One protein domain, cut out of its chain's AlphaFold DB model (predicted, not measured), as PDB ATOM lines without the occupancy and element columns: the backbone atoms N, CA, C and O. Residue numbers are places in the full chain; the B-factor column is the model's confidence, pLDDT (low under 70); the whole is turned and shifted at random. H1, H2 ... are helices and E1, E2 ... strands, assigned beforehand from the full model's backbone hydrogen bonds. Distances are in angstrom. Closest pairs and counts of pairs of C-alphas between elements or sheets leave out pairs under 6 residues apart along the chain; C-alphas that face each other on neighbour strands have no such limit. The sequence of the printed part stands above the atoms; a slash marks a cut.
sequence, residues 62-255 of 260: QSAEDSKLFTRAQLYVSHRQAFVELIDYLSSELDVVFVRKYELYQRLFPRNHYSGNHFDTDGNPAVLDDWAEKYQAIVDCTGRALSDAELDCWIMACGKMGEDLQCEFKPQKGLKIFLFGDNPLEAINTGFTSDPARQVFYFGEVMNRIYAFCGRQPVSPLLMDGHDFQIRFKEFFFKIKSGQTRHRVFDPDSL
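AT A GLANCE: This is residues 62 to 255 of the 260 residues of an uncharacterized protein of Pseudomonas fluorescens (UniProt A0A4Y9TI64). The core is a helical hairpin, H3 and H4, with H5 running alongside both at shallow tilts; the long helix H1 comes in over one side, its free end, residues 62 to 67, sticking out. A two-stranded sheet, E1 and E2, sits among H1, H4 and H5, while H6 crosses the end of the hairpin where H3 turns into H4, with a second two-stranded sheet, E3 and E4, beside H6. The printed part has 194 residues, with six named helices and four named strands in the order H1, E1, H2, H3, H4, E2, E3, H5, H6, E4; both sheets are antiparallel, and the class is mostly helix. It is only just loose, close to compact, with a radius of gyration of the C-alphas of 19.9 A, and it spans 73 by 35 by 25 A, the protruding H1 adding to the length.

IN THESE COORDINATES: Begin with E1, residues 96 to 98, from C-alpha 96 at (42.659, 43.176, -53.962), and its neighbour E2, residues 167 to 169. The other sheet is E3, residues 176 to 179, with E4, residues 248 to 250. Now find C-alpha 62 at (8.797, 66.888, -75.531); from there H1 runs through residues 62 to 93, 46.4 A from first to last C-alpha. H2 takes residues 101 to 108. H3, residues 125 to 143, is 27.5 A long, and H4, residues 148 to 164, is 24.5 A long. H5, residues 197 to 213, is 24.7 A long. H6, residues 228 to 241, is 20.2 A long and ends at C-alpha 241, (51.242, 31.666, -33.114).

HOW THE PARTS SIT: Look first between E1 and E2, antiparallel at 151 degrees: N 97 and O 168 are 2.7 A apart, within hydrogen-bond range. Around this sheet, the closest C-alphas of H1 and E1 are those of Ser 91 and Val 97, 5.4 A apart, and those of H5 and E2 are Gln 199 and Phe 169, 7.5 A apart. H3 is the hub, touching H2, H4 and H5. H3 and H4 form a helical hairpin at a shallow tilt of 25 degrees, opposite ways, closest at the C-alphas of Ile 138 and Trp 154, 6.7 A. H3 and H5 only just touch, with 3 pairs of C-alphas within 8 A, the closest being Tyr 135 and Gly 204 at 7.5 A. H1 touches H2 with residues 80 to 87 alone, at a steep tilt of 64 degrees, the closest C-alphas being Val 84 and Lys 101, 6.9 A apart. H6 is close to H4 but not clearly touching, about perpendicular at 81 degrees, closest at the C-alphas of Asp 148 and Phe 236, 6.7 A. E3 and E4 are antiparallel at 143 degrees, with N 178 and O 248 2.9 A apart, within hydrogen-bond range, and the closest C-alphas of H6 and E4 are those of Lys 241 and Val 249, 5.3 A apart. H1 and H6 are apart. In H1, H2, H4, H5 and H6 every O i to N i+4 pair is within hydrogen-bond range; in H3, 13 of 15 are.

THE WHOLE: The two C-alphas farthest apart, those of Gln 62 and Ser 242, are 73.1 A from each other. The printed part has no cut. Three links are long: residues 109 to 124 between H2 and H3, 180 to 196 between E3 and H5, and 214 to 227 between H5 and H6. The mean pLDDT of the printed part is 87.6; look for values under 70 at residues 114 to 117, 171, 181 to 184, and 254 to 255.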
ATOM      1  N   GLN A  62       8.752  68.328 -75.777       81.75
ATOM      2  CA  GLN A  62       8.797  66.888 -75.531       81.75
ATOM      3  C   GLN A  62      10.141  66.293 -75.976       81.75
ATOM      4  O   GLN A  62      10.801  65.617 -75.200       81.75
ATOM      5  N   SER A  63      10.614  66.650 -77.172       79.38
ATOM      6  CA  SER A  63      11.924  66.228 -77.678       79.38
ATOM      7  C   SER A  63      13.079  66.687 -76.780       79.38
ATOM      8  O   SER A  63      14.027  65.932 -76.559       79.38
ATOM      9  N   ALA A  64      13.008  67.896 -76.215       80.44
ATOM     10  CA  ALA A  64      14.008  68.394 -75.276       80.44
ATOM     11  C   ALA A  64      13.969  67.657 -73.925       80.44
ATOM     12  O   ALA A  64      15.018  67.449 -73.316       80.44
ATOM     13  N   GLU A  65      12.787  67.268 -73.443       84.25
ATOM     14  CA  GLU A  65      12.632  66.445 -72.237       84.25
ATOM     15  C   GLU A  65      13.199  65.035 -72.457       84.25
ATOM     16  O   GLU A  65      14.045  64.595 -71.673       84.25
ATOM     17  N   ASP A  66      12.851  64.390 -73.571       82.31
ATOM     18  CA  ASP A  66      13.363  63.068 -73.947       82.31
ATOM     19  C   ASP A  66      14.888  63.085 -74.137       82.31
ATOM     20  O   ASP A  66      15.598  62.221 -73.621       82.31
ATOM     21  N   SER A  67      15.423  64.121 -74.792       82.69
ATOM     22  CA  SER A  67      16.871  64.288 -74.984       82.69
ATOM     23  C   SER A  67      17.614  64.445 -73.657       82.69
ATOM     24  O   SER A  67      18.709  63.901 -73.491       82.69
ATOM     25  N   LYS A  68      17.030  65.156 -72.683       83.25
ATOM     26  CA  LYS A  68      17.611  65.289 -71.337       83.25
ATOM     27  C   LYS A  68      17.641  63.949 -70.613       83.25
ATOM     28  O   LYS A  68      18.659  63.630 -70.005       83.25
ATOM     29  N   LEU A  69      16.557  63.174 -70.675       82.50
ATOM     30  CA  LEU A  69      16.496  61.845 -70.061       82.50
ATOM     31  C   LEU A  69      17.518  60.895 -70.693       82.50
ATOM     32  O   LEU A  69      18.295  60.268 -69.976       82.50
ATOM     33  N   PHE A  70      17.581  60.858 -72.024       85.06
ATOM     34  CA  PHE A  70      18.541  60.032 -72.754       85.06
ATOM     35  C   PHE A  70      19.991  60.402 -72.421       85.06
ATOM     36  O   PHE A  70      20.793  59.532 -72.090       85.06
ATOM     37  N   THR A  71      20.317  61.699 -72.420       85.75
ATOM     38  CA  THR A  71      21.665  62.179 -72.077       85.75
ATOM     39  C   THR A  71      22.059  61.759 -70.661       85.75
ATOM     40  O   THR A  71      23.169  61.279 -70.448       85.75
ATOM     41  N   ARG A  72      21.152  61.874 -69.682       83.44
ATOM     42  CA  ARG A  72      21.415  61.425 -68.302       83.44
ATOM     43  C   ARG A  72      21.636  59.925 -68.216       83.44
ATOM     44  O   ARG A  72      22.540  59.490 -67.511       83.44
ATOM     45  N   ALA A  73      20.832  59.139 -68.928       85.19
ATOM     46  CA  ALA A  73      21.001  57.695 -68.985       85.19
ATOM     47  C   ALA A  73      22.380  57.324 -69.543       85.19
ATOM     48  O   ALA A  73      23.077  56.493 -68.965       85.19
ATOM     49  N   GLN A  74      22.804  57.993 -70.616       88.31
ATOM     50  CA  GLN A  74      24.116  57.794 -71.220       88.31
ATOM     51  C   GLN A  74      25.259  58.213 -70.280       88.31
ATOM     52  O   GLN A  74      26.239  57.477 -70.152       88.31
ATOM     53  N   LEU A  75      25.128  59.343 -69.577       89.44
ATOM     54  CA  LEU A  75      26.096  59.781 -68.561       89.44
ATOM     55  C   LEU A  75      26.193  58.779 -67.406       89.44
ATOM     56  O   LEU A  75      27.290  58.375 -67.040       89.44
ATOM     57  N   TYR A  76      25.060  58.307 -66.888       89.69
ATOM     58  CA  TYR A  76      25.031  57.276 -65.853       89.69
ATOM     59  C   TYR A  76      25.724  55.985 -66.301       89.69
ATOM     60  O   TYR A  76      26.569  55.464 -65.576       89.69
ATOM     61  N   VAL A  77      25.380  55.471 -67.487       90.19
ATOM     62  CA  VAL A  77      25.954  54.225 -68.012       90.19
ATOM     63  C   VAL A  77      27.462  54.367 -68.206       90.19
ATOM     64  O   VAL A  77      28.208  53.524 -67.715       90.19
ATOM     65  N   SER A  78      27.907  55.442 -68.861       91.81
ATOM     66  CA  SER A  78      29.332  55.681 -69.124       91.81
ATOM     67  C   SER A  78      30.138  55.890 -67.843       91.81
ATOM     68  O   SER A  78      31.177  55.260 -67.668       91.81
ATOM     69  N   HIS A  79      29.647  56.699 -66.906       93.69
ATOM     70  CA  HIS A  79      30.328  56.956 -65.641       93.69
ATOM     71  C   HIS A  79      30.404  55.711 -64.753       93.69
ATOM     72  O   HIS A  79      31.455  55.407 -64.190       93.69
ATOM     73  N   ARG A  80      29.318  54.934 -64.666       93.31
ATOM     74  CA  ARG A  80      29.324  53.651 -63.952       93.31
ATOM     75  C   ARG A  80      30.296  52.665 -64.591       93.31
ATOM     76  O   ARG A  80      30.979  51.949 -63.865       93.31
ATOM     77  N   GLN A  81      30.347  52.604 -65.919       93.94
ATOM     78  CA  GLN A  81      31.289  51.740 -66.621       93.94
ATOM     79  C   GLN A  81      32.738  52.146 -66.319       93.94
ATOM     80  O   GLN A  81      33.512  51.294 -65.896       93.94
ATOM     81  N   ALA A  82      33.068  53.437 -66.420       94.12
ATOM     82  CA  ALA A  82      34.394  53.955 -66.081       94.12
ATOM     83  C   ALA A  82      34.782  53.658 -64.621       94.12
ATOM     84  O   ALA A  82      35.920  53.290 -64.340       94.12
ATOM     85  N   PHE A  83      33.828  53.758 -63.689       95.12
ATOM     86  CA  PHE A  83      34.053  53.369 -62.299       95.12
ATOM     87  C   PHE A  83      34.367  51.874 -62.164       95.12
ATOM     88  O   PHE A  83      35.304  51.503 -61.466       95.12
ATOM     89  N   VAL A  84      33.607  50.998 -62.825       94.38
ATOM     90  CA  VAL A  84      33.862  49.549 -62.772       94.38
ATOM     91  C   VAL A  84      35.230  49.209 -63.363       94.38
ATOM     92  O   VAL A  84      35.961  48.440 -62.748       94.38
ATOM     93  N   GLU A  85      35.603  49.825 -64.485       93.69
ATOM     94  CA  GLU A  85      36.919  49.654 -65.111       93.69
ATOM     95  C   GLU A  85      38.056  50.106 -64.183       93.69
ATOM     96  O   GLU A  85      39.049  49.391 -64.039       93.69
ATOM     97  N   LEU A  86      37.894  51.237 -63.486       94.81
ATOM     98  CA  LEU A  86      38.831  51.676 -62.449       94.81
ATOM     99  C   LEU A  86      38.957  50.627 -61.340       94.81
ATOM    100  O   LEU A  86      40.063  50.259 -60.959       94.81
ATOM    101  N   ILE A  87      37.836  50.133 -60.819       94.56
ATOM    102  CA  ILE A  87      37.832  49.149 -59.733       94.56
ATOM    103  C   ILE A  87      38.484  47.826 -60.172       94.56
ATOM    104  O   ILE A  87      39.240  47.230 -59.405       94.56
ATOM    105  N   ASP A  88      38.242  47.379 -61.405       92.88
ATOM    106  CA  ASP A  88      38.896  46.204 -61.991       92.88
ATOM    107  C   ASP A  88      40.408  46.398 -62.123       92.88
ATOM    108  O   ASP A  88      41.186  45.512 -61.756       92.88
ATOM    109  N   TYR A  89      40.823  47.581 -62.578       92.19
ATOM    110  CA  TYR A  89      42.227  47.960 -62.645       92.19
ATOM    111  C   TYR A  89      42.883  47.908 -61.256       92.19
ATOM    112  O   TYR A  89      43.883  47.207 -61.093       92.19
ATOM    113  N   LEU A  90      42.272  48.520 -60.232       92.25
ATOM    114  CA  LEU A  90      42.773  48.475 -58.849       92.25
ATOM    115  C   LEU A  90      42.858  47.051 -58.298       92.25
ATOM    116  O   LEU A  90      43.827  46.703 -57.628       92.25
ATOM    117  N   SER A  91      41.877  46.205 -58.613       90.19
ATOM    118  CA  SER A  91      41.898  44.787 -58.247       90.19
ATOM    119  C   SER A  91      43.114  44.044 -58.811       90.19
ATOM    120  O   SER A  91      43.676  43.157 -58.156       90.19
ATOM    121  N   SER A  92      43.518  44.385 -60.035       88.69
ATOM    122  CA  SER A  92      44.686  43.790 -60.686       88.69
ATOM    123  C   SER A  92      46.008  44.364 -60.169       88.69
ATOM    124  O   SER A  92      46.923  43.593 -59.892       88.69
ATOM    125  N   GLU A  93      46.087  45.683 -59.981       89.12
ATOM    126  CA  GLU A  93      47.310  46.404 -59.608       89.12
ATOM    127  C   GLU A  93      47.674  46.204 -58.131       89.12
ATOM    128  O   GLU A  93      48.825  45.922 -57.807       89.12
ATOM    129  N   LEU A  94      46.689  46.301 -57.233       85.69
ATOM    130  CA  LEU A  94      46.894  46.230 -55.781       85.69
ATOM    131  C   LEU A  94      46.637  44.832 -55.210       85.69
ATOM    132  O   LEU A  94      46.743  44.618 -54.005       85.69
ATOM    133  N   ASP A  95      46.313  43.859 -56.065       84.44
ATOM    134  CA  ASP A  95      46.053  42.478 -55.657       84.44
ATOM    135  C   ASP A  95      44.952  42.379 -54.573       84.44
ATOM    136  O   ASP A  95      45.059  41.663 -53.574       84.44
ATOM    137  N   VAL A  96      43.875  43.139 -54.789       87.12
ATOM    138  CA  VAL A  96      42.659  43.176 -53.962       87.12
ATOM    139  C   VAL A  96      41.452  42.677 -54.760       87.12
ATOM    140  O   VAL A  96      41.462  42.647 -55.990       87.12
ATOM    141  N   VAL A  97      40.388  42.277 -54.080       88.81
ATOM    142  CA  VAL A  97      39.119  41.840 -54.669       88.81
ATOM    143  C   VAL A  97      38.020  42.764 -54.182       88.81
ATOM    144  O   VAL A  97      37.797  42.881 -52.982       88.81
ATOM    145  N   PHE A  98      37.302  43.396 -55.108       91.06
ATOM    146  CA  PHE A  98      36.107  44.158 -54.756       91.06
ATOM    147  C   PHE A  98      34.858  43.284 -54.857       91.06
ATOM    148  O   PHE A  98      34.483  42.856 -55.953       91.06
ATOM    149  N   VAL A  99      34.200  43.043 -53.723       87.75
ATOM    150  CA  VAL A  99      33.094  42.076 -53.616       87.75
ATOM    151  C   VAL A  99      31.776  42.667 -54.120       87.75
ATOM    152  O   VAL A  99      30.998  41.980 -54.781       87.75
ATOM    153  N   ARG A 100      31.524  43.959 -53.861       88.94
ATOM    154  CA  ARG A 100      30.237  44.617 -54.163       88.94
ATOM    155  C   ARG A 100      30.396  45.950 -54.889       88.94
ATOM    156  O   ARG A 100      29.965  47.003 -54.428       88.94
ATOM    157  N   LYS A 101      30.979  45.899 -56.088       92.12
ATOM    158  CA  LYS A 101      31.275  47.083 -56.925       92.12
ATOM    159  C   LYS A 101      30.056  47.975 -57.178       92.12
ATOM    160  O   LYS A 101      30.169  49.196 -57.199       92.12
ATOM    161  N   TYR A 102      28.882  47.369 -57.370       90.25
ATOM    162  CA  TYR A 102      27.644  48.113 -57.602       90.25
ATOM    163  C   TYR A 102      27.171  48.872 -56.357       90.25
ATOM    164  O   TYR A 102      26.844  50.050 -56.461       90.25
ATOM    165  N   GLU A 103      27.178  48.226 -55.189       91.81
ATOM    166  CA  GLU A 103      26.819  48.872 -53.919       91.81
ATOM    167  C   GLU A 103      27.807  49.992 -53.579       91.81
ATOM    168  O   GLU A 103      27.393  51.075 -53.169       91.81
ATOM    169  N   LEU A 104      29.101  49.776 -53.844       93.69
ATOM    170  CA  LEU A 104      30.138  50.797 -53.694       93.69
ATOM    171  C   LEU A 104      29.850  52.028 -54.567       93.69
ATOM    172  O   LEU A 104      29.865  53.154 -54.069       93.69
ATOM    173  N   TYR A 105      29.506  51.821 -55.843       94.31
ATOM    174  CA  TYR A 105      29.110  52.910 -56.739       94.31
ATOM    175  C   TYR A 105      27.872  53.652 -56.224       94.31
ATOM    176  O   TYR A 105      27.858  54.878 -56.200       94.31
ATOM    177  N   GLN A 106      26.836  52.933 -55.781       91.94
ATOM    178  CA  GLN A 106      25.618  53.551 -55.250       91.94
ATOM    179  C   GLN A 106      25.871  54.346 -53.963       91.94
ATOM    180  O   GLN A 106      25.261  55.394 -53.766       91.94
ATOM    181  N   ARG A 107      26.778  53.881 -53.098       93.19
ATOM    182  CA  ARG A 107      27.171  54.590 -51.873       93.19
ATOM    183  C   ARG A 107      27.884  55.906 -52.195       93.19
ATOM    184  O   ARG A 107      27.610  56.925 -51.557       93.19
ATOM    185  N   LEU A 108      28.765  55.887 -53.197       93.81
ATOM    186  CA  LEU A 108      29.512  57.058 -53.660       93.81
ATOM    187  C   LEU A 108      28.651  58.021 -54.483       93.81
ATOM    188  O   LEU A 108      28.818  59.226 -54.363       93.81
ATOM    189  N   PHE A 109      27.703  57.521 -55.271       93.19
ATOM    190  CA  PHE A 109      26.885  58.326 -56.176       93.19
ATOM    191  C   PHE A 109      25.385  58.024 -56.010       93.19
ATOM    192  O   PHE A 109      24.730  57.586 -56.960       93.19
ATOM    193  N   PRO A 110      24.793  58.288 -54.830       90.12
ATOM    194  CA  PRO A 110      23.419  57.878 -54.507       90.12
ATOM    195  C   PRO A 110      22.342  58.590 -55.335       90.12
ATOM    196  O   PRO A 110      21.176  58.210 -55.308       90.12
ATOM    197  N   ARG A 111      22.704  59.661 -56.048       86.06
ATOM    198  CA  ARG A 111      21.792  60.415 -56.918       86.06
ATOM    199  C   ARG A 111      21.906  60.017 -58.388       86.06
ATOM    200  O   ARG A 111      21.002  60.320 -59.167       86.06
ATOM    201  N   ASN A 112      22.957  59.282 -58.754       86.19
ATOM    202  CA  ASN A 112      23.186  58.818 -60.115       86.19
ATOM    203  C   ASN A 112      22.344  57.570 -60.380       86.19
ATOM    204  O   ASN A 112      22.813  56.437 -60.303       86.19
ATOM    205  N   HIS A 113      21.082  57.803 -60.718       73.31
ATOM    206  CA  HIS A 113      20.146  56.790 -61.186       73.31
ATOM    207  C   HIS A 113      19.461  57.264 -62.468       73.31
ATOM    208  O   HIS A 113      19.330  58.462 -62.707       73.31
ATOM    209  N   TYR A 114      18.969  56.322 -63.277       63.28
ATOM    210  CA  TYR A 114      18.240  56.630 -64.516       63.28
ATOM    211  C   TYR A 114      17.024  57.552 -64.284       63.28
ATOM    212  O   TYR A 114      16.696  58.378 -65.129       63.28
ATOM    213  N   SER A 115      16.381  57.441 -63.118       65.56
ATOM    214  CA  SER A 115      15.242  58.263 -62.693       65.56
ATOM    215  C   SER A 115      15.633  59.533 -61.920       65.56
ATOM    216  O   SER A 115      14.757  60.237 -61.419       65.56
ATOM    217  N   GLY A 116      16.931  59.823 -61.786       61.75
ATOM    218  CA  GLY A 116      17.443  60.957 -61.023       61.75
ATOM    219  C   GLY A 116      17.085  62.316 -61.636       61.75
ATOM    220  O   GLY A 116      17.010  62.498 -62.858       61.75
ATOM    221  N   ASN A 117      16.892  63.312 -60.767       63.25
ATOM    222  CA  ASN A 117      16.611  64.690 -61.181       63.25
ATOM    223  C   ASN A 117      17.831  65.366 -61.828       63.25
ATOM    224  O   ASN A 117      17.669  66.230 -62.694       63.25
ATOM    225  N   HIS A 118      19.035  64.965 -61.422       77.12
ATOM    226  CA  HIS A 118      20.316  65.477 -61.896       77.12
ATOM    227  C   HIS A 118      21.376  64.360 -61.848       77.12
ATOM    228  O   HIS A 118      21.119  63.289 -61.298       77.12
ATOM    229  N   PHE A 119      22.515  64.591 -62.496       84.56
ATOM    230  CA  PHE A 119      23.664  63.690 -62.499       84.56
ATOM    231  C   PHE A 119      24.821  64.403 -61.795       84.56
ATOM    232  O   PHE A 119      25.151  65.525 -62.183       84.56
ATOM    233  N   ASP A 120      25.414  63.755 -60.798       86.06
ATOM    234  CA  ASP A 120      26.549  64.262 -60.028       86.06
ATOM    235  C   ASP A 120      27.834  63.565 -60.496       86.06
ATOM    236  O   ASP A 120      27.929  62.338 -60.488       86.06
ATOM    237  N   THR A 121      28.838  64.341 -60.895       86.06
ATOM    238  CA  THR A 121      30.185  63.819 -61.195       86.06
ATOM    239  C   THR A 121      31.003  63.576 -59.936       86.06
ATOM    240  O   THR A 121      31.888  62.727 -59.933       86.06
ATOM    241  N   ASP A 122      30.706  64.315 -58.869       90.19
ATOM    242  CA  ASP A 122      31.485  64.293 -57.638       90.19
ATOM    243  C   ASP A 122      30.921  63.251 -56.671       90.19
ATOM    244  O   ASP A 122      29.706  63.058 -56.559       90.19
ATOM    245  N   GLY A 123      31.816  62.561 -55.966       91.00
ATOM    246  CA  GLY A 123      31.418  61.545 -54.998       91.00
ATOM    247  C   GLY A 123      30.768  62.144 -53.751       91.00
ATOM    248  O   GLY A 123      30.974  63.307 -53.400       91.00
ATOM    249  N   ASN A 124      30.001  61.318 -53.043       93.38
ATOM    250  CA  ASN A 124      29.287  61.706 -51.836       93.38
ATOM    251  C   ASN A 124      30.276  62.181 -50.751       93.38
ATOM    252  O   ASN A 124      31.011  61.350 -50.208       93.38
ATOM    253  N   PRO A 125      30.258  63.478 -50.380       93.31
ATOM    254  CA  PRO A 125      31.191  64.062 -49.419       93.31
ATOM    255  C   PRO A 125      31.223  63.297 -48.096       93.31
ATOM    256  O   PRO A 125      32.291  62.938 -47.621       93.31
ATOM    257  N   ALA A 126      30.050  62.980 -47.546       95.12
ATOM    258  CA  ALA A 126      29.930  62.385 -46.221       95.12
ATOM    259  C   ALA A 126      30.550  60.984 -46.142       95.12
ATOM    260  O   ALA A 126      31.091  60.611 -45.109       95.12
ATOM    261  N   VAL A 127      30.480  60.210 -47.230       95.19
ATOM    262  CA  VAL A 127      31.092  58.873 -47.291       95.19
ATOM    263  C   VAL A 127      32.608  58.989 -47.366       95.19
ATOM    264  O   VAL A 127      33.316  58.255 -46.686       95.19
ATOM    265  N   LEU A 128      33.102  59.913 -48.190       95.06
ATOM    266  CA  LEU A 128      34.533  60.105 -48.388       95.06
ATOM    267  C   LEU A 128      35.180  60.658 -47.113       95.06
ATOM    268  O   LEU A 128      36.202  60.125 -46.693       95.06
ATOM    269  N   ASP A 129      34.561  61.646 -46.467       95.06
ATOM    270  CA  ASP A 129      35.059  62.244 -45.224       95.06
ATOM    271  C   ASP A 129      35.059  61.218 -44.063       95.06
ATOM    272  O   ASP A 129      36.036  61.133 -43.323       95.06
ATOM    273  N   ASP A 130      34.031  60.360 -43.963       95.62
ATOM    274  CA  ASP A 130      33.975  59.240 -43.001       95.62
ATOM    275  C   ASP A 130      35.114  58.227 -43.215       95.62
ATOM    276  O   ASP A 130      35.743  57.767 -42.260       95.62
ATOM    277  N   TRP A 131      35.433  57.896 -44.469       96.50
ATOM    278  CA  TRP A 131      36.572  57.025 -44.774       96.50
ATOM    279  C   TRP A 131      37.910  57.673 -44.418       96.50
ATOM    280  O   TRP A 131      38.788  56.985 -43.898       96.50
ATOM    281  N   ALA A 132      38.069  58.977 -44.668       95.44
ATOM    282  CA  ALA A 132      39.276  59.712 -44.296       95.44
ATOM    283  C   ALA A 132      39.489  59.692 -42.778       95.44
ATOM    284  O   ALA A 132      40.588  59.388 -42.321       95.44
ATOM    285  N   GLU A 133      38.435  59.948 -41.999       95.94
ATOM    286  CA  GLU A 133      38.485  59.922 -40.536       95.94
ATOM    287  C   GLU A 133      38.859  58.530 -40.007       95.94
ATOM    288  O   GLU A 133      39.761  58.395 -39.176       95.94
ATOM    289  N   LYS A 134      38.229  57.473 -40.534       96.44
ATOM    290  CA  LYS A 134      38.531  56.084 -40.152       96.44
ATOM    291  C   LYS A 134      39.960  55.685 -40.497       96.44
ATOM    292  O   LYS A 134      40.633  55.065 -39.674       96.44
ATOM    293  N   TYR A 135      40.426  56.037 -41.694       96.56
ATOM    294  CA  TYR A 135      41.796  55.760 -42.108       96.56
ATOM    295  C   TYR A 135      42.799  56.505 -41.228       96.56
ATOM    296  O   TYR A 135      43.747  55.899 -40.733       96.56
ATOM    297  N   GLN A 136      42.553  57.788 -40.955       96.06
ATOM    298  CA  GLN A 136      43.412  58.580 -40.082       96.06
ATOM    299  C   GLN A 136      43.473  57.986 -38.669       96.06
ATOM    300  O   GLN A 136      44.561  57.837 -38.125       96.06
ATOM    301  N   ALA A 137      42.347  57.536 -38.108       95.50
ATOM    302  CA  ALA A 137      42.326  56.877 -36.802       95.50
ATOM    303  C   ALA A 137      43.157  55.575 -36.770       95.50
ATOM    304  O   ALA A 137      43.821  55.284 -35.769       95.50
ATOM    305  N   ILE A 138      43.148  54.796 -37.861       95.44
ATOM    306  CA  ILE A 138      44.010  53.613 -38.024       95.44
ATOM    307  C   ILE A 138      45.483  54.028 -38.033       95.44
ATOM    308  O   ILE A 138      46.287  53.394 -37.344       95.44
ATOM    309  N   VAL A 139      45.829  55.078 -38.785       95.00
ATOM    310  CA  VAL A 139      47.196  55.605 -38.913       95.00
ATOM    311  C   VAL A 139      47.702  56.166 -37.583       95.00
ATOM    312  O   VAL A 139      48.786  55.792 -37.145       95.00
ATOM    313  N   ASP A 140      46.913  56.974 -36.883       94.62
ATOM    314  CA  ASP A 140      47.295  57.600 -35.612       94.62
ATOM    315  C   ASP A 140      47.620  56.565 -34.527       94.62
ATOM    316  O   ASP A 140      48.535  56.749 -33.721       94.62
ATOM    317  N   CYS A 141      46.927  55.419 -34.533       93.31
ATOM    318  CA  CYS A 141      47.221  54.318 -33.617       93.31
ATOM    319  C   CYS A 141      48.626  53.730 -33.808       93.31
ATOM    320  O   CYS A 141      49.166  53.137 -32.874       93.31
ATOM    321  N   THR A 142      49.226  53.891 -34.985       91.94
ATOM    322  CA  THR A 142      50.554  53.341 -35.282       91.94
ATOM    323  C   THR A 142      51.670  54.161 -34.639       91.94
ATOM    324  O   THR A 142      52.723  53.612 -34.325       91.94
ATOM    325  N   GLY A 143      51.420  55.442 -34.338       89.75
ATOM    326  CA  GLY A 143      52.361  56.338 -33.657       89.75
ATOM    327  C   GLY A 143      52.517  56.083 -32.154       89.75
ATOM    328  O   GLY A 143      53.276  56.784 -31.486       89.75
ATOM    329  N   ARG A 144      51.799  55.101 -31.595       89.81
ATOM    330  CA  ARG A 144      51.789  54.802 -30.160       89.81
ATOM    331  C   ARG A 144      52.080  53.336 -29.857       89.81
ATOM    332  O   ARG A 144      51.918  52.429 -30.666       89.81
ATOM    333  N   ALA A 145      52.497  53.120 -28.618       88.75
ATOM    334  CA  ALA A 145      52.757  51.818 -28.032       88.75
ATOM    335  C   ALA A 145      51.451  51.070 -27.704       88.75
ATOM    336  O   ALA A 145      50.956  51.193 -26.587       88.75
ATOM    337  N   LEU A 146      50.894  50.306 -28.651       91.62
ATOM    338  CA  LEU A 146      49.672  49.528 -28.404       91.62
ATOM    339  C   LEU A 146      49.922  48.304 -27.516       91.62
ATOM    340  O   LEU A 146      50.923  47.602 -27.669       91.62
ATOM    341  N   SER A 147      48.979  48.035 -26.616       91.69
ATOM    342  CA  SER A 147      48.835  46.754 -25.921       91.69
ATOM    343  C   SER A 147      48.229  45.675 -26.831       91.69
ATOM    344  O   SER A 147      47.612  45.985 -27.849       91.69
ATOM    345  N   ASP A 148      48.336  44.401 -26.438       89.75
ATOM    346  CA  ASP A 148      47.757  43.269 -27.184       89.75
ATOM    347  C   ASP A 148      46.232  43.441 -27.416       89.75
ATOM    348  O   ASP A 148      45.727  43.161 -28.501       89.75
ATOM    349  N   ALA A 149      45.494  43.981 -26.436       89.19
ATOM    350  CA  ALA A 149      44.058  44.256 -26.575       89.19
ATOM    351  C   ALA A 149      43.757  45.421 -27.533       89.19
ATOM    352  O   ALA A 149      42.732  45.431 -28.209       89.19
ATOM    353  N   GLU A 150      44.641  46.413 -27.611       93.31
ATOM    354  CA  GLU A 150      44.489  47.520 -28.556       93.31
ATOM    355  C   GLU A 150      44.878  47.112 -29.976       93.31
ATOM    356  O   GLU A 150      44.269  47.599 -30.926       93.31
ATOM    357  N   LEU A 151      45.834  46.189 -30.129       92.19
ATOM    358  CA  LEU A 151      46.161  45.569 -31.413       92.19
ATOM    359  C   LEU A 151      44.974  44.768 -31.962       92.19
ATOM    360  O   LEU A 151      44.673  44.887 -33.148       92.19
ATOM    361  N   ASP A 152      44.237  44.048 -31.111       89.69
ATOM    362  CA  ASP A 152      42.968  43.409 -31.498       89.69
ATOM    363  C   ASP A 152      41.973  44.423 -32.071       89.69
ATOM    364  O   ASP A 152      41.422  44.235 -33.159       89.69
ATOM    365  N   CYS A 153      41.735  45.515 -31.338       91.81
ATOM    366  CA  CYS A 153      40.820  46.568 -31.772       91.81
ATOM    367  C   CYS A 153      41.284  47.228 -33.072       91.81
ATOM    368  O   CYS A 153      40.461  47.526 -33.936       91.81
ATOM    369  N   TRP A 154      42.592  47.414 -33.232       94.69
ATOM    370  CA  TRP A 154      43.188  47.977 -34.433       94.69
ATOM    371  C   TRP A 154      43.003  47.066 -35.658       94.69
ATOM    372  O   TRP A 154      42.606  47.544 -36.721       94.69
ATOM    373  N   ILE A 155      43.188  45.749 -35.508       92.75
ATOM    374  CA  ILE A 155      42.920  44.769 -36.575       92.75
ATOM    375  C   ILE A 155      41.438  44.795 -36.971       92.75
ATOM    376  O   ILE A 155      41.119  44.806 -38.160       92.75
ATOM    377  N   MET A 156      40.521  44.849 -35.999       91.50
ATOM    378  CA  MET A 156      39.082  44.953 -36.281       91.50
ATOM    379  C   MET A 156      38.724  46.259 -37.003       91.50
ATOM    380  O   MET A 156      37.899  46.241 -37.916       91.50
ATOM    381  N   ALA A 157      39.356  47.381 -36.643       94.31
ATOM    382  CA  ALA A 157      39.171  48.654 -37.342       94.31
ATOM    383  C   ALA A 157      39.624  48.565 -38.808       94.31
ATOM    384  O   ALA A 157      38.914  49.029 -39.699       94.31
ATOM    385  N   CYS A 158      40.752  47.898 -39.072       93.38
ATOM    386  CA  CYS A 158      41.215  47.614 -40.430       93.38
ATOM    387  C   CYS A 158      40.238  46.712 -41.202       93.38
ATOM    388  O   CYS A 158      39.957  46.976 -42.369       93.38
ATOM    389  N   GLY A 159      39.678  45.682 -40.559       90.75
ATOM    390  CA  GLY A 159      38.643  44.833 -41.161       90.75
ATOM    391  C   GLY A 159      37.407  45.635 -41.570       90.75
ATOM    392  O   GLY A 159      36.975  45.568 -42.719       90.75
ATOM    393  N   LYS A 160      36.913  46.494 -40.670       92.06
ATOM    394  CA  LYS A 160      35.790  47.400 -40.945       92.06
ATOM    395  C   LYS A 160      36.087  48.380 -42.082       92.06
ATOM    396  O   LYS A 160      35.199  48.677 -42.874       92.06
ATOM    397  N   MET A 161      37.327  48.857 -42.193       93.94
ATOM    398  CA  MET A 161      37.752  49.688 -43.323       93.94
ATOM    399  C   MET A 161      37.663  48.927 -44.653       93.94
ATOM    400  O   MET A 161      37.154  49.463 -45.635       93.94
ATOM    401  N   GLY A 162      38.100  47.663 -44.678       91.81
ATOM    402  CA  GLY A 162      37.951  46.790 -45.845       91.81
ATOM    403  C   GLY A 162      36.488  46.579 -46.242       91.81
ATOM    404  O   GLY A 162      36.143  46.716 -47.415       91.81
ATOM    405  N   GLU A 163      35.606  46.342 -45.267       91.50
ATOM    406  CA  GLU A 163      34.157  46.254 -45.494       91.50
ATOM    407  C   GLU A 163      33.583  47.559 -46.065       91.50
ATOM    408  O   GLU A 163      32.810  47.540 -47.024       91.50
ATOM    409  N   ASP A 164      33.975  48.708 -45.513       92.88
ATOM    410  CA  ASP A 164      33.502  50.015 -45.965       92.88
ATOM    411  C   ASP A 164      33.906  50.309 -47.416       92.88
ATOM    412  O   ASP A 164      33.075  50.785 -48.199       92.88
ATOM    413  N   LEU A 165      35.143  49.960 -47.781       92.50
ATOM    414  CA  LEU A 165      35.688  50.054 -49.138       92.50
ATOM    415  C   LEU A 165      35.203  48.929 -50.068       92.50
ATOM    416  O   LEU A 165      35.486  48.962 -51.267       92.50
ATOM    417  N   GLN A 166      34.472  47.941 -49.539       92.25
ATOM    418  CA  GLN A 166      34.059  46.724 -50.245       92.25
ATOM    419  C   GLN A 166      35.245  45.974 -50.869       92.25
ATOM    420  O   GLN A 166      35.094  45.370 -51.936       92.25
ATOM    421  N   CYS A 167      36.413  46.029 -50.222       89.19
ATOM    422  CA  CYS A 167      37.652  45.427 -50.691       89.19
ATOM    423  C   CYS A 167      38.164  44.350 -49.726       89.19
ATOM    424  O   CYS A 167      38.278  44.555 -48.519       89.19
ATOM    425  N   GLU A 168      38.550  43.217 -50.292       86.62
ATOM    426  CA  GLU A 168      39.224  42.127 -49.601       86.62
ATOM    427  C   GLU A 168      40.627  41.962 -50.183       86.62
ATOM    428  O   GLU A 168      40.830  42.050 -51.394       86.62
ATOM    429  N   PHE A 169      41.625  41.703 -49.346       80.06
ATOM    430  CA  PHE A 169      42.958  41.381 -49.850       80.06
ATOM    431  C   PHE A 169      42.953  39.984 -50.457       80.06
ATOM    432  O   PHE A 169      42.422  39.051 -49.844       80.06
ATOM    433  N   LYS A 170      43.578  39.803 -51.632       77.44
ATOM    434  CA  LYS A 170      43.704  38.451 -52.177       77.44
ATOM    435  C   LYS A 170      44.437  37.548 -51.187       77.44
ATOM    436  O   LYS A 170      45.332  38.013 -50.466       77.44
ATOM    437  N   PRO A 171      44.074  36.255 -51.132       68.62
ATOM    438  CA  PRO A 171      44.738  35.321 -50.251       68.62
ATOM    439  C   PRO A 171      46.240  35.285 -50.543       68.62
ATOM    440  O   PRO A 171      46.686  34.752 -51.550       68.62
ATOM    441  N   GLN A 172      47.031  35.859 -49.640       71.00
ATOM    442  CA  GLN A 172      48.475  35.657 -49.651       71.00
ATOM    443  C   GLN A 172      48.803  34.254 -49.150       71.00
ATOM    444  O   GLN A 172      48.091  33.735 -48.288       71.00
ATOM    445  N   LYS A 173      49.885  33.674 -49.665       74.62
ATOM    446  CA  LYS A 173      50.415  32.415 -49.142       74.62
ATOM    447  C   LYS A 173      50.958  32.614 -47.732       74.62
ATOM    448  O   LYS A 173      51.554  33.654 -47.440       74.62
ATOM    449  N   GLY A 174      50.819  31.589 -46.903       81.12
ATOM    450  CA  GLY A 174      51.412  31.545 -45.577       81.12
ATOM    451  C   GLY A 174      50.480  31.985 -44.453       81.12
ATOM    452  O   GLY A 174      49.281  32.199 -44.612       81.12
ATOM    453  N   LEU A 175      51.080  32.083 -43.273       85.31
ATOM    454  CA  LEU A 175      50.390  32.210 -41.997       85.31
ATOM    455  C   LEU A 175      49.651  33.551 -41.839       85.31
ATOM    456  O   LEU A 175      50.262  34.618 -41.947       85.31
ATOM    457  N   LYS A 176      48.360  33.485 -41.495       87.38
ATOM    458  CA  LYS A 176      47.486  34.646 -41.261       87.38
ATOM    459  C   LYS A 176      46.847  34.620 -39.885       87.38
ATOM    460  O   LYS A 176      46.633  33.546 -39.330       87.38
ATOM    461  N   ILE A 177      46.505  35.798 -39.368       87.50
ATOM    462  CA  ILE A 177      45.750  35.950 -38.119       87.50
ATOM    463  C   ILE A 177      44.258  35.687 -38.367       87.50
ATOM    464  O   ILE A 177      43.638  36.317 -39.230       87.50
ATOM    465  N   PHE A 178      43.683  34.812 -37.546       86.25
ATOM    466  CA  PHE A 178      42.254  34.533 -37.455       86.25
ATOM    467  C   PHE A 178      41.744  34.928 -36.063       86.25
ATOM    468  O   PHE A 178      42.311  34.501 -35.051       86.25
ATOM    469  N   LEU A 179      40.685  35.740 -36.009       82.81
ATOM    470  CA  LEU A 179      40.092  36.199 -34.749       82.81
ATOM    471  C   LEU A 179      38.891  35.338 -34.345       82.81
ATOM    472  O   LEU A 179      38.093  34.939 -35.191       82.81
ATOM    473  N   PHE A 180      38.736  35.142 -33.033       72.19
ATOM    474  CA  PHE A 180      37.518  34.626 -32.389       72.19
ATOM    475  C   PHE A 180      36.998  33.258 -32.869       72.19
ATOM    476  O   PHE A 180      35.793  33.030 -32.845       72.19
ATOM    477  N   GLY A 181      37.874  32.324 -33.241       65.25
ATOM    478  CA  GLY A 181      37.449  30.952 -33.517       65.25
ATOM    479  C   GLY A 181      38.539  29.931 -33.228       65.25
ATOM    480  O   GLY A 181      39.716  30.151 -33.522       65.25
ATOM    481  N   ASP A 182      38.129  28.800 -32.654       66.81
ATOM    482  CA  ASP A 182      38.996  27.636 -32.454       66.81
ATOM    483  C   ASP A 182      39.279  26.907 -33.779       66.81
ATOM    484  O   ASP A 182      40.300  26.230 -33.916       66.81
ATOM    485  N   ASN A 183      38.401  27.095 -34.772       69.75
ATOM    486  CA  ASN A 183      38.490  26.548 -36.121       69.75
ATOM    487  C   ASN A 183      38.573  27.685 -37.168       69.75
ATOM    488  O   ASN A 183      37.756  28.606 -37.118       69.75
ATOM    489  N   PRO A 184      39.489  27.615 -38.154       67.75
ATOM    490  CA  PRO A 184      39.575  28.561 -39.274       67.75
ATOM    491  C   PRO A 184      38.278  28.790 -40.057       67.75
ATOM    492  O   PRO A 184      38.104  29.866 -40.618       67.75
ATOM    493  N   LEU A 185      37.388  27.792 -40.112       70.44
ATOM    494  CA  LEU A 185      36.101  27.883 -40.815       70.44
ATOM    495  C   LEU A 185      35.079  28.771 -40.090       70.44
ATOM    496  O   LEU A 185      34.152  29.273 -40.717       70.44
ATOM    497  N   GLU A 186      35.247  28.959 -38.782       71.94
ATOM    498  CA  GLU A 186      34.362  29.768 -37.933       71.94
ATOM    499  C   GLU A 186      35.021  31.090 -37.513       71.94
ATOM    500  O   GLU A 186      34.361  31.984 -36.987       71.94
ATOM    501  N   ALA A 187      36.330  31.220 -37.744       76.12
ATOM    502  CA  ALA A 187      37.119  32.366 -37.337       76.12
ATOM    503  C   ALA A 187      37.141  33.465 -38.410       76.12
ATOM    504  O   ALA A 187      37.145  33.211 -39.615       76.12
ATOM    505  N   ILE A 188      37.235  34.716 -37.964       80.31
ATOM    506  CA  ILE A 188      37.318  35.874 -38.855       80.31
ATOM    507  C   ILE A 188      38.733  35.937 -39.432       80.31
ATOM    508  O   ILE A 188      39.687  36.265 -38.720       80.31
ATOM    509  N   ASN A 189      38.877  35.634 -40.722       83.62
ATOM    510  CA  ASN A 189      40.135  35.815 -41.440       83.62
ATOM    511  C   ASN A 189      40.409  37.309 -41.633       83.62
ATOM    512  O   ASN A 189      39.694  37.999 -42.354       83.62
ATOM    513  N   THR A 190      41.473  37.799 -41.009       84.44
ATOM    514  CA  THR A 190      41.812  39.228 -41.039       84.44
ATOM    515  C   THR A 190      42.675  39.617 -42.237       84.44
ATOM    516  O   THR A 190      42.889  40.798 -42.494       84.44
ATOM    517  N   GLY A 191      43.245  38.633 -42.939       83.38
ATOM    518  CA  GLY A 191      44.215  38.859 -44.008       83.38
ATOM    519  C   GLY A 191      45.594  39.340 -43.541       83.38
ATOM    520  O   GLY A 191      46.497  39.418 -44.374       83.38
ATOM    521  N   PHE A 192      45.797  39.634 -42.250       88.94
ATOM    522  CA  PHE A 192      47.089  40.073 -41.717       88.94
ATOM    523  C   PHE A 192      48.083  38.917 -41.611       88.94
ATOM    524  O   PHE A 192      47.778  37.866 -41.045       88.94
ATOM    525  N   THR A 193      49.288  39.145 -42.134       89.75
ATOM    526  CA  THR A 193      50.457  38.276 -41.924       89.75
ATOM    527  C   THR A 193      51.274  38.819 -40.749       89.75
ATOM    528  O   THR A 193      50.757  39.603 -39.962       89.75
ATOM    529  N   SER A 194      52.546  38.450 -40.599       89.62
ATOM    530  CA  SER A 194      53.411  39.055 -39.577       89.62
ATOM    531  C   SER A 194      53.760  40.528 -39.832       89.62
ATOM    532  O   SER A 194      54.298  41.169 -38.934       89.62
ATOM    533  N   ASP A 195      53.521  41.041 -41.043       90.06
ATOM    534  CA  ASP A 195      53.753  42.441 -41.411       90.06
ATOM    535  C   ASP A 195      52.418  43.122 -41.773       90.06
ATOM    536  O   ASP A 195      51.744  42.664 -42.705       90.06
ATOM    537  N   PRO A 196      52.016  44.185 -41.048       90.50
ATOM    538  CA  PRO A 196      50.766  44.895 -41.295       90.50
ATOM    539  C   PRO A 196      50.854  45.975 -42.387       90.50
ATOM    540  O   PRO A 196      49.824  46.536 -42.766       90.50
ATOM    541  N   ALA A 197      52.055  46.297 -42.883       90.06
ATOM    542  CA  ALA A 197      52.280  47.458 -43.745       90.06
ATOM    543  C   ALA A 197      51.472  47.420 -45.034       90.06
ATOM    544  O   ALA A 197      50.871  48.420 -45.425       90.06
ATOM    545  N   ARG A 198      51.439  46.255 -45.684       87.12
ATOM    546  CA  ARG A 198      50.800  46.093 -46.990       87.12
ATOM    547  C   ARG A 198      49.321  46.460 -46.937       87.12
ATOM    548  O   ARG A 198      48.857  47.209 -47.787       87.12
ATOM    549  N   GLN A 199      48.588  45.952 -45.948       88.06
ATOM    550  CA  GLN A 199      47.146  46.165 -45.830       88.06
ATOM    551  C   GLN A 199      46.833  47.652 -45.625       88.06
ATOM    552  O   GLN A 199      45.994  48.213 -46.326       88.06
ATOM    553  N   VAL A 200      47.549  48.311 -44.710       91.38
ATOM    554  CA  VAL A 200      47.299  49.721 -44.369       91.38
ATOM    555  C   VAL A 200      47.715  50.662 -45.496       91.38
ATOM    556  O   VAL A 200      47.009  51.630 -45.788       91.38
ATOM    557  N   PHE A 201      48.827  50.366 -46.168       91.94
ATOM    558  CA  PHE A 201      49.252  51.102 -47.353       91.94
ATOM    559  C   PHE A 201      48.214  50.975 -48.479       91.94
ATOM    560  O   PHE A 201      47.791  51.976 -49.054       91.94
ATOM    561  N   TYR A 202      47.727  49.759 -48.742       90.94
ATOM    562  CA  TYR A 202      46.757  49.507 -49.809       90.94
ATOM    563  C   TYR A 202      45.387  50.128 -49.556       90.94
ATOM    564  O   TYR A 202      44.758  50.554 -50.520       90.94
ATOM    565  N   PHE A 203      44.930  50.251 -48.307       92.94
ATOM    566  CA  PHE A 203      43.730  51.048 -48.029       92.94
ATOM    567  C   PHE A 203      43.906  52.501 -48.481       92.94
ATOM    568  O   PHE A 203      43.036  53.024 -49.175       92.94
ATOM    569  N   GLY A 204      45.048  53.122 -48.164       93.19
ATOM    570  CA  GLY A 204      45.360  54.486 -48.597       93.19
ATOM    571  C   GLY A 204      45.422  54.621 -50.122       93.19
ATOM    572  O   GLY A 204      44.842  55.546 -50.685       93.19
ATOM    573  N   GLU A 205      46.052  53.665 -50.808       94.12
ATOM    574  CA  GLU A 205      46.110  53.641 -52.278       94.12
ATOM    575  C   GLU A 205      44.728  53.463 -52.920       94.12
ATOM    576  O   GLU A 205      44.360  54.228 -53.812       94.12
ATOM    577  N   VAL A 206      43.921  52.506 -52.446       94.00
ATOM    578  CA  VAL A 206      42.543  52.309 -52.927       94.00
ATOM    579  C   VAL A 206      41.728  53.588 -52.739       94.00
ATOM    580  O   VAL A 206      41.075  54.044 -53.681       94.00
ATOM    581  N   MET A 207      41.801  54.201 -51.554       94.94
ATOM    582  CA  MET A 207      41.121  55.463 -51.269       94.94
ATOM    583  C   MET A 207      41.560  56.566 -52.224       94.94
ATOM    584  O   MET A 207      40.701  57.209 -52.812       94.94
ATOM    585  N   ASN A 208      42.862  56.754 -52.444       94.81
ATOM    586  CA  ASN A 208      43.379  57.805 -53.323       94.81
ATOM    587  C   ASN A 208      42.876  57.684 -54.757       94.81
ATOM    588  O   ASN A 208      42.547  58.684 -55.396       94.81
ATOM    589  N   ARG A 209      42.774  56.456 -55.263       93.56
ATOM    590  CA  ARG A 209      42.301  56.188 -56.624       93.56
ATOM    591  C   ARG A 209      40.801  56.437 -56.752       93.56
ATOM    592  O   ARG A 209      40.369  57.041 -57.732       93.56
ATOM    593  N   ILE A 210      40.022  56.057 -55.739       94.56
ATOM    594  CA  ILE A 210      38.592  56.382 -55.666       94.56
ATOM    595  C   ILE A 210      38.386  57.894 -55.487       94.56
ATOM    596  O   ILE A 210      37.538  58.482 -56.147       94.56
ATOM    597  N   TYR A 211      39.180  58.549 -54.646       94.75
ATOM    598  CA  TYR A 211      39.099  59.985 -54.387       94.75
ATOM    599  C   TYR A 211      39.382  60.796 -55.644       94.75
ATOM    600  O   TYR A 211      38.632  61.724 -55.936       94.75
ATOM    601  N   ALA A 212      40.395  60.409 -56.422       93.00
ATOM    602  CA  ALA A 212      40.684  61.031 -57.707       93.00
ATOM    603  C   ALA A 212      39.485  60.932 -58.666       93.00
ATOM    604  O   ALA A 212      39.124  61.923 -59.295       93.00
ATOM    605  N   PHE A 213      38.826  59.768 -58.725       93.25
ATOM    606  CA  PHE A 213      37.601  59.588 -59.509       93.25
ATOM    607  C   PHE A 213      36.442  60.453 -58.989       93.25
ATOM    608  O   PHE A 213      35.675  61.001 -59.773       93.25
ATOM    609  N   CYS A 214      36.336  60.620 -57.671       93.12
ATOM    610  CA  CYS A 214      35.310  61.423 -57.010       93.12
ATOM    611  C   CYS A 214      35.625  62.931 -56.923       93.12
ATOM    612  O   CYS A 214      34.868  63.647 -56.262       93.12
ATOM    613  N   GLY A 215      36.726  63.414 -57.514       89.00
ATOM    614  CA  GLY A 215      37.115  64.830 -57.475       89.00
ATOM    615  C   GLY A 215      37.610  65.325 -56.106       89.00
ATOM    616  O   GLY A 215      37.468  66.505 -55.783       89.00
ATOM    617  N   ARG A 216      38.168  64.441 -55.269       91.12
ATOM    618  CA  ARG A 216      38.663  64.753 -53.917       91.12
ATOM    619  C   ARG A 216      40.183  64.770 -53.815       91.12
ATOM    620  O   ARG A 216      40.890  64.141 -54.595       91.12
ATOM    621  N   GLN A 217      40.668  65.509 -52.815       88.94
ATOM    622  CA  GLN A 217      42.087  65.538 -52.464       88.94
ATOM    623  C   GLN A 217      42.513  64.191 -51.877       88.94
ATOM    624  O   GLN A 217      41.766  63.656 -51.061       88.94
ATOM    625  N   PRO A 218      43.685  63.662 -52.262       90.50
ATOM    626  CA  PRO A 218      44.172  62.379 -51.773       90.50
ATOM    627  C   PRO A 218      44.496  62.421 -50.273       90.50
ATOM    628  O   PRO A 218      44.867  63.461 -49.727       90.50
ATOM    629  N   VAL A 219      44.403  61.262 -49.625       91.19
ATOM    630  CA  VAL A 219      45.020  60.998 -48.321       91.19
ATOM    631  C   VAL A 219      46.495  60.640 -48.503       91.19
ATOM    632  O   VAL A 219      46.923  60.227 -49.581       91.19
ATOM    633  N   SER A 220      47.293  60.771 -47.445       91.56
ATOM    634  CA  SER A 220      48.670  60.268 -47.450       91.56
ATOM    635  C   SER A 220      48.670  58.795 -47.034       91.56
ATOM    636  O   SER A 220      48.355  58.519 -45.874       91.56
ATOM    637  N   PRO A 221      49.027  57.842 -47.915       90.81
ATOM    638  CA  PRO A 221      49.170  56.449 -47.517       90.81
ATOM    639  C   PRO A 221      50.272  56.309 -46.464       90.81
ATOM    640  O   PRO A 221      51.324  56.948 -46.559       90.81
ATOM    641  N   LEU A 222      50.046  55.458 -45.465       90.62
ATOM    642  CA  LEU A 222      51.048  55.181 -44.445       90.62
ATOM    643  C   LEU A 222      52.106  54.207 -44.974       90.62
ATOM    644  O   LEU A 222      51.811  53.051 -45.281       90.62
ATOM    645  N   LEU A 223      53.353  54.669 -45.012       88.69
ATOM    646  CA  LEU A 223      54.531  53.832 -45.207       88.69
ATOM    647  C   LEU A 223      55.062  53.414 -43.834       88.69
ATOM    648  O   LEU A 223      55.443  54.260 -43.031       88.69
ATOM    649  N   MET A 224      55.070  52.111 -43.563       87.06
ATOM    650  CA  MET A 224      55.484  51.568 -42.264       87.06
ATOM    651  C   MET A 224      56.929  51.051 -42.237       87.06
ATOM    652  O   MET A 224      57.320  50.442 -41.246       87.06
ATOM    653  N   ASP A 225      57.722  51.252 -43.290       83.31
ATOM    654  CA  ASP A 225      59.101  50.753 -43.324       83.31
ATOM    655  C   ASP A 225      59.928  51.336 -42.165       83.31
ATOM    656  O   ASP A 225      60.017  52.552 -41.994       83.31
ATOM    657  N   GLY A 226      60.478  50.458 -41.321       79.19
ATOM    658  CA  GLY A 226      61.223  50.845 -40.119       79.19
ATOM    659  C   GLY A 226      60.371  51.380 -38.958       79.19
ATOM    660  O   GLY A 226      60.928  51.926 -38.008       79.19
ATOM    661  N   HIS A 227      59.042  51.234 -38.998       86.88
ATOM    662  CA  HIS A 227      58.153  51.720 -37.939       86.88
ATOM    663  C   HIS A 227      58.179  50.792 -36.713       86.88
ATOM    664  O   HIS A 227      57.953  49.586 -36.835       86.88
ATOM    665  N   ASP A 228      58.317  51.348 -35.504       89.56
ATOM    666  CA  ASP A 228      58.266  50.584 -34.239       89.56
ATOM    667  C   ASP A 228      56.978  49.754 -34.088       89.56
ATOM    668  O   ASP A 228      56.945  48.712 -33.429       89.56
ATOM    669  N   PHE A 229      55.905  50.212 -34.732       92.50
ATOM    670  CA  PHE A 229      54.630  49.509 -34.792       92.50
ATOM    671  C   PHE A 229      54.751  48.135 -35.461       92.50
ATOM    672  O   PHE A 229      54.181  47.168 -34.957       92.50
ATOM    673  N   GLN A 230      55.526  48.017 -36.548       92.56
ATOM    674  CA  GLN A 230      55.736  46.737 -37.233       92.56
ATOM    675  C   GLN A 230      56.397  45.715 -36.309       92.56
ATOM    676  O   GLN A 230      56.001  44.551 -36.296       92.56
ATOM    677  N   ILE A 231      57.382  46.148 -35.515       90.88
ATOM    678  CA  ILE A 231      58.107  45.275 -34.584       90.88
ATOM    679  C   ILE A 231      57.133  44.704 -33.549       90.88
ATOM    680  O   ILE A 231      57.053  43.488 -33.376       90.88
ATOM    681  N   ARG A 232      56.322  45.564 -32.929       91.19
ATOM    682  CA  ARG A 232      55.327  45.162 -31.920       91.19
ATOM    683  C   ARG A 232      54.225  44.287 -32.502       91.19
ATOM    684  O   ARG A 232      53.835  43.296 -31.891       91.19
ATOM    685  N   PHE A 233      53.736  44.624 -33.693       93.62
ATOM    686  CA  PHE A 233      52.745  43.812 -34.389       93.62
ATOM    687  C   PHE A 233      53.294  42.411 -34.684       93.62
ATOM    688  O   PHE A 233      52.610  41.408 -34.480       93.62
ATOM    689  N   LYS A 234      54.560  42.323 -35.098       93.12
ATOM    690  CA  LYS A 234      55.246  41.054 -35.338       93.12
ATOM    691  C   LYS A 234      55.429  40.240 -34.053       93.12
ATOM    692  O   LYS A 234      55.216  39.030 -34.071       93.12
ATOM    693  N   GLU A 235      55.773  40.873 -32.932       93.06
ATOM    694  CA  GLU A 235      55.802  40.216 -31.617       93.06
ATOM    695  C   GLU A 235      54.425  39.665 -31.237       93.06
ATOM    696  O   GLU A 235      54.306  38.503 -30.842       93.06
ATOM    697  N   PHE A 236      53.375  40.465 -31.421       92.81
ATOM    698  CA  PHE A 236      51.998  40.054 -31.187       92.81
ATOM    699  C   PHE A 236      51.595  38.865 -32.069       92.81
ATOM    700  O   PHE A 236      51.089  37.866 -31.558       92.81
ATOM    701  N   PHE A 237      51.926  38.890 -33.360       93.06
ATOM    702  CA  PHE A 237      51.732  37.761 -34.271       93.06
ATOM    703  C   PHE A 237      52.390  36.473 -33.744       93.06
ATOM    704  O   PHE A 237      51.778  35.401 -33.760       93.06
ATOM    705  N   PHE A 238      53.621  36.556 -33.229       93.06
ATOM    706  CA  PHE A 238      54.303  35.394 -32.654       93.06
ATOM    707  C   PHE A 238      53.679  34.919 -31.337       93.06
ATOM    708  O   PHE A 238      53.577  33.705 -31.137       93.06
ATOM    709  N   LYS A 239      53.188  35.825 -30.482       90.75
ATOM    710  CA  LYS A 239      52.399  35.448 -29.297       90.75
ATOM    711  C   LYS A 239      51.151  34.664 -29.700       90.75
ATOM    712  O   LYS A 239      50.911  33.594 -29.137       90.75
ATOM    713  N   ILE A 240      50.415  35.121 -30.720       89.50
ATOM    714  CA  ILE A 240      49.252  34.392 -31.251       89.50
ATOM    715  C   ILE A 240      49.673  33.006 -31.745       89.50
ATOM    716  O   ILE A 240      49.089  32.004 -31.335       89.50
ATOM    717  N   LYS A 241      50.724  32.931 -32.572       88.62
ATOM    718  CA  LYS A 241      51.242  31.666 -33.114       88.62
ATOM    719  C   LYS A 241      51.649  30.675 -32.016       88.62
ATOM    720  O   LYS A 241      51.472  29.475 -32.184       88.62
ATOM    721  N   SER A 242      52.181  31.168 -30.899       87.94
ATOM    722  CA  SER A 242      52.583  30.349 -29.746       87.94
ATOM    723  C   SER A 242      51.426  29.915 -28.833       87.94
ATOM    724  O   SER A 242      51.663  29.232 -27.840       87.94
ATOM    725  N   GLY A 243      50.182  30.302 -29.141       83.25
ATOM    726  CA  GLY A 243      49.003  29.943 -28.349       83.25
ATOM    727  C   GLY A 243      48.825  30.763 -27.068       83.25
ATOM    728  O   GLY A 243      47.994  30.417 -26.236       83.25
ATOM    729  N   GLN A 244      49.565  31.864 -26.907       81.06
ATOM    730  CA  GLN A 244      49.483  32.742 -25.730       81.06
ATOM    731  C   GLN A 244      48.268  33.683 -25.754       81.06
ATOM    732  O   GLN A 244      48.053  34.447 -24.818       81.06
ATOM    733  N   THR A 245      47.470  33.640 -26.822       80.44
ATOM    734  CA  THR A 245      46.269  34.464 -26.993       80.44
ATOM    735  C   THR A 245      45.071  33.598 -27.388       80.44
ATOM    736  O   THR A 245      45.222  32.437 -27.783       80.44
ATOM    737  N   ARG A 246      43.872  34.186 -27.322       78.56
ATOM    738  CA  ARG A 246      42.619  33.582 -27.811       78.56
ATOM    739  C   ARG A 246      42.543  33.456 -29.338       78.56
ATOM    740  O   ARG A 246      41.686  32.742 -29.839       78.56
ATOM    741  N   HIS A 247      43.409  34.158 -30.067       84.25
ATOM    742  CA  HIS A 247      43.439  34.121 -31.527       84.25
ATOM    743  C   HIS A 247      44.289  32.960 -32.014       84.25
ATOM    744  O   HIS A 247      44.993  32.291 -31.243       84.25
ATOM    745  N   ARG A 248      44.239  32.724 -33.320       82.94
ATOM    746  CA  ARG A 248      45.006  31.659 -33.954       82.94
ATOM    747  C   ARG A 248      45.678  32.154 -35.218       82.94
ATOM    748  O   ARG A 248      45.238  33.107 -35.854       82.94
ATOM    749  N   VAL A 249      46.768  31.479 -35.563       83.31
ATOM    750  CA  VAL A 249      47.479  31.691 -36.816       83.31
ATOM    751  C   VAL A 249      47.412  30.401 -37.620       83.31
ATOM    752  O   VAL A 249      47.878  29.365 -37.149       83.31
ATOM    753  N   PHE A 250      46.864  30.473 -38.830       80.25
ATOM    754  CA  PHE A 250      46.735  29.332 -39.734       80.25
ATOM    755  C   PHE A 250      47.231  29.694 -41.128       80.25
ATOM    756  O   PHE A 250      47.172  30.857 -41.530       80.25
ATOM    757  N   ASP A 251      47.717  28.698 -41.866       81.00
ATOM    758  CA  ASP A 251      47.927  28.842 -43.303       81.00
ATOM    759  C   ASP A 251      46.620  28.445 -44.008       81.00
ATOM    760  O   ASP A 251      46.217  27.282 -43.903       81.00
ATOM    761  N   PRO A 252      45.918  29.371 -44.681       72.19
ATOM    762  CA  PRO A 252      44.671  29.042 -45.357       72.19
ATOM    763  C   PRO A 252      44.851  28.004 -46.471       72.19
ATOM    764  O   PRO A 252      43.908  27.269 -46.735       72.19
ATOM    765  N   ASP A 253      46.048  27.881 -47.056       72.94
ATOM    766  CA  ASP A 253      46.343  26.874 -48.087       72.94
ATOM    767  C   ASP A 253      46.546  25.469 -47.484       72.94
ATOM    768  O   ASP A 253      46.569  24.470 -48.200       72.94
ATOM    769  N   SER A 254      46.713  25.379 -46.159       68.50
ATOM    770  CA  SER A 254      46.837  24.109 -45.427       68.50
ATOM    771  C   SER A 254      45.499  23.555 -44.938       68.50
ATOM    772  O   SER A 254      45.453  22.457 -44.377       68.50
ATOM    773  N   LEU A 255      44.411  24.309 -45.129       63.50
ATOM    774  CA  LEU A 255      43.079  23.853 -44.775       63.50
ATOM    775  C   LEU A 255      42.591  22.858 -45.829       63.50
ATOM    776  O   LEU A 255      42.738  23.128 -47.019       63.50
TER     777      LEU A 255